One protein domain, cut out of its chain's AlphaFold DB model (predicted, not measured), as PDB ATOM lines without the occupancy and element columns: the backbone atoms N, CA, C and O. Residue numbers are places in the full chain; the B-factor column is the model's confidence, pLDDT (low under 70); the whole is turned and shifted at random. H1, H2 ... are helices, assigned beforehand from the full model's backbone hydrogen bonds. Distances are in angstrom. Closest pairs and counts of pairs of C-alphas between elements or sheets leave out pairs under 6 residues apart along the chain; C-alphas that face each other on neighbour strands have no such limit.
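Overview. This is residues 107 to 167 of the 195 residues of the protein "CAP10 domain-containing protein" of Chlamydomonas reinhardtii (UniProt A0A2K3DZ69). A short helix, H1, sits in the middle of a loosely joined model; H2 and H3 hook round its last residues, and a long loop, residues 142 to 153, swings back to the small pair H4 and H5. Residues 107 to 112 stick out. The printed part has 61 residues with five named helices, H1 to H5 in chain order, and no named strand; the class is all helix, though under half of the residues, 30 of 61, are in named elements. It is only just compact, close to loose, with a radius of gyration of the C-alphas of 12.3 A and spans of 33 by 25 by 22 A.

Along the chain. Find C-alpha 118 at (367.030, 576.127, 373.358); from there H1, residues 118 to 126, runs 12.2 A to C-alpha 126 at (366.415, 571.976, 384.840). Next come H2, residues 129 to 134, 8.9 A long, and H3, residues 137 to 141, 5.9 A. Further on are H4, residues 154 to 157, 5.0 A, and H5, residues 160 to 165, 8.6 A, ending at C-alpha 165 at (373.646, 559.676, 375.329).

Arrangement. Look first at Lys 126: its C-alpha and that of Tyr 137, 6.4 A apart, are the closest where H1 and H3 touch. H1 and H2 only just touch, with 3 pairs of C-alphas within 8 A, and only at the corner; the closest C-alphas, of Lys 126 and His 132, are 5.2 A apart, and the lines stand about perpendicular at 75 degrees. H1 and H4 are close but not clearly touching, the C-alphas of Glu 120 and Leu 157 being closest at 7.7 A. H1 and H5 are only just apart, at 8.4 A. H2 and H3 meet only through their link, as do H4 and H5. In H1, H3 and H5 every O i to N i+4 pair is within hydrogen-bond range, in H2 1 of 2; H4 is too short for such a pair.

Size, cuts and confidence. The two farthest C-alphas, of Lys 111 and Ala 133, are 34.3 A apart. The printed part has no cut. The link H3 to H4 is long, 12 residues. Confidence is under 70 at residues 144 to 149, 151 and 153 to 167.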
ATOM      1  N   PRO A 107     373.569 576.174 358.647       85.19
ATOM      2  CA  PRO A 107     373.337 575.123 359.629       85.19
ATOM      3  C   PRO A 107     372.012 574.407 359.352       85.19
ATOM      4  O   PRO A 107     370.966 575.043 359.263       85.19
ATOM      5  N   ASP A 108     372.069 573.084 359.231       83.25
ATOM      6  CA  ASP A 108     370.919 572.226 358.962       83.25
ATOM      7  C   ASP A 108     370.803 571.187 360.081       83.25
ATOM      8  O   ASP A 108     371.755 570.446 360.350       83.25
ATOM      9  N   CYS A 109     369.646 571.154 360.745       78.06
ATOM     10  CA  CYS A 109     369.375 570.206 361.822       78.06
ATOM     11  C   CYS A 109     369.408 568.750 361.348       78.06
ATOM     12  O   CYS A 109     369.784 567.887 362.133       78.06
ATOM     13  N   SER A 110     369.043 568.461 360.094       80.19
ATOM     14  CA  SER A 110     369.015 567.083 359.577       80.19
ATOM     15  C   SER A 110     370.409 566.450 359.501       80.19
ATOM     16  O   SER A 110     370.551 565.232 359.532       80.19
ATOM     17  N   LYS A 111     371.453 567.285 359.446       81.12
ATOM     18  CA  LYS A 111     372.858 566.874 359.330       81.12
ATOM     19  C   LYS A 111     373.578 566.827 360.676       81.12
ATOM     20  O   LYS A 111     374.801 566.683 360.702       81.12
ATOM     21  N   ARG A 112     372.864 567.019 361.790       76.50
ATOM     22  CA  ARG A 112     373.454 567.093 363.130       76.50
ATOM     23  C   ARG A 112     372.844 566.033 364.046       76.50
ATOM     24  O   ARG A 112     371.629 565.885 364.050       76.50
ATOM     25  N   PRO A 113     373.667 565.349 364.861       71.56
ATOM     26  CA  PRO A 113     373.179 564.321 365.779       71.56
ATOM     27  C   PRO A 113     372.317 564.895 366.911       71.56
ATOM     28  O   PRO A 113     371.496 564.182 367.469       71.56
ATOM     29  N   VAL A 114     372.488 566.181 367.241       74.31
ATOM     30  CA  VAL A 114     371.717 566.883 368.272       74.31
ATOM     31  C   VAL A 114     371.281 568.239 367.711       74.31
ATOM     32  O   VAL A 114     372.122 569.082 367.381       74.31
ATOM     33  N   CYS A 115     369.969 568.443 367.573       76.25
ATOM     34  CA  CYS A 115     369.371 569.729 367.203       76.25
ATOM     35  C   CYS A 115     368.137 569.993 368.074       76.25
ATOM     36  O   CYS A 115     367.007 569.678 367.695       76.25
ATOM     37  N   VAL A 116     368.379 570.539 369.264       77.12
ATOM     38  CA  VAL A 116     367.364 570.750 370.304       77.12
ATOM     39  C   VAL A 116     367.006 572.234 370.378       77.12
ATOM     40  O   VAL A 116     367.917 573.068 370.392       77.12
ATOM     41  N   PRO A 117     365.710 572.597 370.420       79.19
ATOM     42  CA  PRO A 117     365.295 573.964 370.714       79.19
ATOM     43  C   PRO A 117     365.825 574.411 372.079       79.19
ATOM     44  O   PRO A 117     365.792 573.653 373.048       79.19
ATOM     45  N   LEU A 118     366.318 575.646 372.171       79.50
ATOM     46  CA  LEU A 118     367.030 576.127 373.358       79.50
ATOM     47  C   LEU A 118     366.172 576.060 374.630       79.50
ATOM     48  O   LEU A 118     366.689 575.734 375.695       79.50
ATOM     49  N   VAL A 119     364.876 576.369 374.538       80.62
ATOM     50  CA  VAL A 119     363.994 576.344 375.715       80.62
ATOM     51  C   VAL A 119     363.806 574.919 376.224       80.62
ATOM     52  O   VAL A 119     363.831 574.700 377.434       80.62
ATOM     53  N   GLU A 120     363.670 573.952 375.321       79.06
ATOM     54  CA  GLU A 120     363.520 572.541 375.682       79.06
ATOM     55  C   GLU A 120     364.802 571.966 376.283       79.06
ATOM     56  O   GLU A 120     364.749 571.274 377.298       79.06
ATOM     57  N   GLU A 121     365.958 572.351 375.743       80.44
ATOM     58  CA  GLU A 121     367.251 572.000 376.327       80.44
ATOM     59  C   GLU A 121     367.385 572.543 377.755       80.44
ATOM     60  O   GLU A 121     367.779 571.833 378.677       80.44
ATOM     61  N   ILE A 122     366.996 573.798 377.983       83.19
ATOM     62  CA  ILE A 122     367.055 574.397 379.319       83.19
ATOM     63  C   ILE A 122     366.073 573.711 380.286       83.19
ATOM     64  O   ILE A 122     366.422 573.503 381.449       83.19
ATOM     65  N   LYS A 123     364.867 573.335 379.835       80.69
ATOM     66  CA  LYS A 123     363.911 572.553 380.644       80.69
ATOM     67  C   LYS A 123     364.477 571.180 381.015       80.69
ATOM     68  O   LYS A 123     364.330 570.764 382.162       80.69
ATOM     69  N   PHE A 124     365.149 570.509 380.082       79.62
ATOM     70  CA  PHE A 124     365.842 569.249 380.340       79.62
ATOM     71  C   PHE A 124     366.980 569.431 381.350       79.62
ATOM     72  O   PHE A 124     367.038 568.732 382.355       79.62
ATOM     73  N   LEU A 125     367.839 570.437 381.171       81.75
ATOM     74  CA  LEU A 125     368.890 570.737 382.145       81.75
ATOM     75  C   LEU A 125     368.321 571.103 383.522       81.75
ATOM     76  O   LEU A 125     368.952 570.807 384.535       81.75
ATOM     77  N   LYS A 126     367.124 571.699 383.586       84.00
ATOM     78  CA  LYS A 126     366.415 571.976 384.840       84.00
ATOM     79  C   LYS A 126     365.969 570.701 385.571       84.00
ATOM     80  O   LYS A 126     365.832 570.755 386.788       84.00
ATOM     81  N   SER A 127     365.759 569.570 384.888       83.19
ATOM     82  CA  SER A 127     365.289 568.335 385.537       83.19
ATOM     83  C   SER A 127     366.363 567.593 386.336       83.19
ATOM     84  O   SER A 127     366.032 566.640 387.035       83.19
ATOM     85  N   PHE A 128     367.637 567.979 386.230       83.81
ATOM     86  CA  PHE A 128     368.714 567.377 387.018       83.81
ATOM     87  C   PHE A 128     368.900 568.114 388.347       83.81
ATOM     88  O   PHE A 128     369.079 569.330 388.365       83.81
ATOM     89  N   ASP A 129     368.969 567.373 389.454       83.69
ATOM     90  CA  ASP A 129     369.084 567.953 390.802       83.69
ATOM     91  C   ASP A 129     370.313 568.860 390.970       83.69
ATOM     92  O   ASP A 129     370.236 569.932 391.573       83.69
ATOM     93  N   VAL A 130     371.451 568.462 390.394       82.25
ATOM     94  CA  VAL A 130     372.720 569.195 390.537       82.25
ATOM     95  C   VAL A 130     372.658 570.570 389.885       82.25
ATOM     96  O   VAL A 130     373.097 571.562 390.461       82.25
ATOM     97  N   THR A 131     372.111 570.655 388.681       81.81
ATOM     98  CA  THR A 131     371.980 571.925 387.965       81.81
ATOM     99  C   THR A 131     370.806 572.733 388.497       81.81
ATOM    100  O   THR A 131     370.933 573.948 388.629       81.81
ATOM    101  N   HIS A 132     369.699 572.091 388.878       78.50
ATOM    102  CA  HIS A 132     368.547 572.755 389.484       78.50
ATOM    103  C   HIS A 132     368.922 573.523 390.761       78.50
ATOM    104  O   HIS A 132     368.468 574.649 390.964       78.50
ATOM    105  N   ALA A 133     369.800 572.957 391.598       82.19
ATOM    106  CA  ALA A 133     370.239 573.589 392.841       82.19
ATOM    107  C   ALA A 133     371.143 574.824 392.636       82.19
ATOM    108  O   ALA A 133     371.208 575.693 393.507       82.19
ATOM    109  N   HIS A 134     371.854 574.917 391.507       83.19
ATOM    110  CA  HIS A 134     372.874 575.949 391.276       83.19
ATOM    111  C   HIS A 134     372.518 576.956 390.177       83.19
ATOM    112  O   HIS A 134     373.048 578.071 390.159       83.19
ATOM    113  N   CYS A 135     371.638 576.592 389.248       83.50
ATOM    114  CA  CYS A 135     371.287 577.411 388.098       83.50
ATOM    115  C   CYS A 135     369.889 578.013 388.251       83.50
ATOM    116  O   CYS A 135     368.906 577.329 388.516       83.50
ATOM    117  N   ARG A 136     369.773 579.320 387.996       84.69
ATOM    118  CA  ARG A 136     368.494 580.047 388.033       84.69
ATOM    119  C   ARG A 136     367.731 579.900 386.713       84.69
ATOM    120  O   ARG A 136     367.519 580.885 386.006       84.69
ATOM    121  N   TYR A 137     367.347 578.674 386.362       83.38
ATOM    122  CA  TYR A 137     366.687 578.389 385.083       83.38
ATOM    123  C   TYR A 137     365.385 579.162 384.892       83.38
ATOM    124  O   TYR A 137     365.152 579.656 383.798       83.38
ATOM    125  N   ASP A 138     364.594 579.367 385.945       81.62
ATOM    126  CA  ASP A 138     363.339 580.128 385.852       81.62
ATOM    127  C   ASP A 138     363.549 581.605 385.502       81.62
ATOM    128  O   ASP A 138     362.758 582.184 384.762       81.62
ATOM    129  N   GLU A 139     364.650 582.218 385.950       82.12
ATOM    130  CA  GLU A 139     365.001 583.584 385.542       82.12
ATOM    131  C   GLU A 139     365.413 583.635 384.066       82.12
ATOM    132  O   GLU A 139     365.074 584.573 383.348       82.12
ATOM    133  N   VAL A 140     366.169 582.629 383.614       77.31
ATOM    134  CA  VAL A 140     366.614 582.529 382.218       77.31
ATOM    135  C   VAL A 140     365.426 582.273 381.296       77.31
ATOM    136  O   VAL A 140     365.339 582.879 380.231       77.31
ATOM    137  N   LEU A 141     364.523 581.390 381.716       74.31
ATOM    138  CA  LEU A 141     363.363 580.962 380.957       74.31
ATOM    139  C   LEU A 141     362.236 581.990 380.988       74.31
ATOM    140  O   LEU A 141     361.560 582.107 379.980       74.31
ATOM    141  N   GLY A 142     362.036 582.760 382.060       75.88
ATOM    142  CA  GLY A 142     360.891 583.673 382.209       75.88
ATOM    143  C   GLY A 142     360.508 584.467 380.944       75.88
ATOM    144  O   GLY A 142     359.353 584.397 380.530       75.88
ATOM    145  N   PRO A 143     361.451 585.150 380.263       70.88
ATOM    146  CA  PRO A 143     361.157 585.901 379.036       70.88
ATOM    147  C   PRO A 143     360.881 585.051 377.781       70.88
ATOM    148  O   PRO A 143     360.352 585.578 376.807       70.88
ATOM    149  N   TYR A 144     361.266 583.770 377.768       66.38
ATOM    150  CA  TYR A 144     361.299 582.908 376.573       66.38
ATOM    151  C   TYR A 144     360.485 581.604 376.711       66.38
ATOM    152  O   TYR A 144     360.226 580.934 375.718       66.38
ATOM    153  N   ALA A 145     360.059 581.233 377.922       63.47
ATOM    154  CA  ALA A 145     359.486 579.924 378.253       63.47
ATOM    155  C   ALA A 145     358.144 579.643 377.578       63.47
ATOM    156  O   ALA A 145     357.810 578.484 377.341       63.47
ATOM    157  N   ALA A 146     357.360 580.694 377.325       62.19
ATOM    158  CA  ALA A 146     355.990 580.579 376.838       62.19
ATOM    159  C   ALA A 146     355.886 580.527 375.303       62.19
ATOM    160  O   ALA A 146     354.849 580.121 374.788       62.19
ATOM    161  N   ALA A 147     356.929 580.935 374.570       64.94
ATOM    162  CA  ALA A 147     356.886 581.068 373.115       64.94
ATOM    163  C   ALA A 147     358.268 580.821 372.488       64.94
ATOM    164  O   ALA A 147     358.899 581.750 371.985       64.94
ATOM    165  N   ASP A 148     358.750 579.573 372.526       68.81
ATOM    166  CA  ASP A 148     359.915 579.188 371.723       68.81
ATOM    167  C   ASP A 148     359.479 579.057 370.250       68.81
ATOM    168  O   ASP A 148     358.718 578.143 369.922       68.81
ATOM    169  N   PRO A 149     359.931 579.937 369.337       66.44
ATOM    170  CA  PRO A 149     359.582 579.847 367.918       66.44
ATOM    171  C   PRO A 149     360.138 578.581 367.248       66.44
ATOM    172  O   PRO A 149     359.714 578.238 366.146       66.44
ATOM    173  N   ALA A 150     361.085 577.896 367.892       70.31
ATOM    174  CA  ALA A 150     361.631 576.621 367.453       70.31
ATOM    175  C   ALA A 150     361.038 575.420 368.215       70.31
ATOM    176  O   ALA A 150     361.534 574.308 368.022       70.31
ATOM    177  N   ALA A 151     360.009 575.613 369.058       68.94
ATOM    178  CA  ALA A 151     359.367 574.533 369.805       68.94
ATOM    179  C   ALA A 151     358.961 573.381 368.873       68.94
ATOM    180  O   ALA A 151     358.327 573.583 367.834       68.94
ATOM    181  N   ARG A 152     359.332 572.158 369.257       70.88
ATOM    182  CA  ARG A 152     358.970 570.924 368.551       70.88
ATOM    183  C   ARG A 152     357.944 570.133 369.353       70.88
ATOM    184  O   ARG A 152     357.690 570.434 370.516       70.88
ATOM    185  N   THR A 153     357.330 569.140 368.716       68.25
ATOM    186  CA  THR A 153     356.296 568.327 369.359       68.25
ATOM    187  C   THR A 153     356.864 567.534 370.547       68.25
ATOM    188  O   THR A 153     358.029 567.128 370.504       68.25
ATOM    189  N   PRO A 154     356.069 567.271 371.602       66.56
ATOM    190  CA  PRO A 154     356.496 566.481 372.761       66.56
ATOM    191  C   PRO A 154     357.097 565.112 372.408       66.56
ATOM    192  O   PRO A 154     357.965 564.611 373.120       66.56
ATOM    193  N   GLU A 155     356.683 564.508 371.296       65.88
ATOM    194  CA  GLU A 155     357.204 563.233 370.794       65.88
ATOM    195  C   GLU A 155     358.645 563.348 370.281       65.88
ATOM    196  O   GLU A 155     359.443 562.451 370.539       65.88
ATOM    197  N   PHE A 156     359.005 564.460 369.626       64.69
ATOM    198  CA  PHE A 156     360.388 564.746 369.222       64.69
ATOM    199  C   PHE A 156     361.304 564.918 370.445       64.69
ATOM    200  O   PHE A 156     362.493 564.617 370.389       64.69
ATOM    201  N   LEU A 157     360.738 565.384 371.562       63.22
ATOM    202  CA  LEU A 157     361.464 565.685 372.794       63.22
ATOM    203  C   LEU A 157     361.679 564.451 373.691       63.22
ATOM    204  O   LEU A 157     362.616 564.433 374.487       63.22
ATOM    205  N   LYS A 158     360.869 563.390 373.546       63.72
ATOM    206  CA  LYS A 158     361.038 562.123 374.296       63.72
ATOM    207  C   LYS A 158     362.379 561.431 374.021       63.72
ATOM    208  O   LYS A 158     362.860 560.685 374.867       63.72
ATOM    209  N   ASP A 159     362.978 561.701 372.867       67.81
ATOM    210  CA  ASP A 159     364.234 561.102 372.409       67.81
ATOM    211  C   ASP A 159     365.482 561.932 372.790       67.81
ATOM    212  O   ASP A 159     366.614 561.522 372.553       67.81
ATOM    213  N   LEU A 160     365.314 563.096 373.435       67.62
ATOM    214  CA  LEU A 160     366.426 564.000 373.767       67.62
ATOM    215  C   LEU A 160     367.484 563.367 374.669       67.62
ATOM    216  O   LEU A 160     368.681 563.587 374.483       67.62
ATOM    217  N   THR A 161     367.058 562.569 375.647       65.69
ATOM    218  CA  THR A 161     367.975 561.854 376.541       65.69
ATOM    219  C   THR A 161     368.807 560.834 375.766       65.69
ATOM    220  O   THR A 161     370.011 560.731 375.994       65.69
ATOM    221  N   ALA A 162     368.197 560.119 374.817       69.25
ATOM    222  CA  ALA A 162     368.900 559.160 373.972       69.25
ATOM    223  C   ALA A 162     369.853 559.867 372.995       69.25
ATOM    224  O   ALA A 162     370.990 559.427 372.836       69.25
ATOM    225  N   GLN A 163     369.459 561.014 372.429       66.62
ATOM    226  CA  GLN A 163     370.323 561.839 371.571       66.62
ATOM    227  C   GLN A 163     371.550 562.379 372.321       66.62
ATOM    228  O   GLN A 163     372.662 562.305 371.797       66.62
ATOM    229  N   HIS A 164     371.395 562.844 373.567       67.50
ATOM    230  CA  HIS A 164     372.527 563.239 374.418       67.50
ATOM    231  C   HIS A 164     373.452 562.067 374.755       67.50
ATOM    232  O   HIS A 164     374.674 562.221 374.763       67.50
ATOM    233  N   GLN A 165     372.884 560.890 375.024       65.25
ATOM    234  CA  GLN A 165     373.646 559.676 375.329       65.25
ATOM    235  C   GLN A 165     374.339 559.078 374.096       65.25
ATOM    236  O   GLN A 165     375.354 558.398 374.246       65.25
ATOM    237  N   ALA A 166     373.832 559.352 372.893       63.69
ATOM    238  CA  ALA A 166     374.422 558.937 371.625       63.69
ATOM    239  C   ALA A 166     375.619 559.805 371.190       63.69
ATOM    240  O   ALA A 166     376.331 559.433 370.254       63.69
ATOM    241  N   VAL A 167     375.877 560.945 371.851       61.12
ATOM    242  CA  VAL A 167     377.042 561.789 371.547       61.12
ATOM    243  C   VAL A 167     378.325 561.031 371.904       61.12
ATOM    244  O   VAL A 167     378.525 560.653 373.062       61.12
TER     245      VAL A 167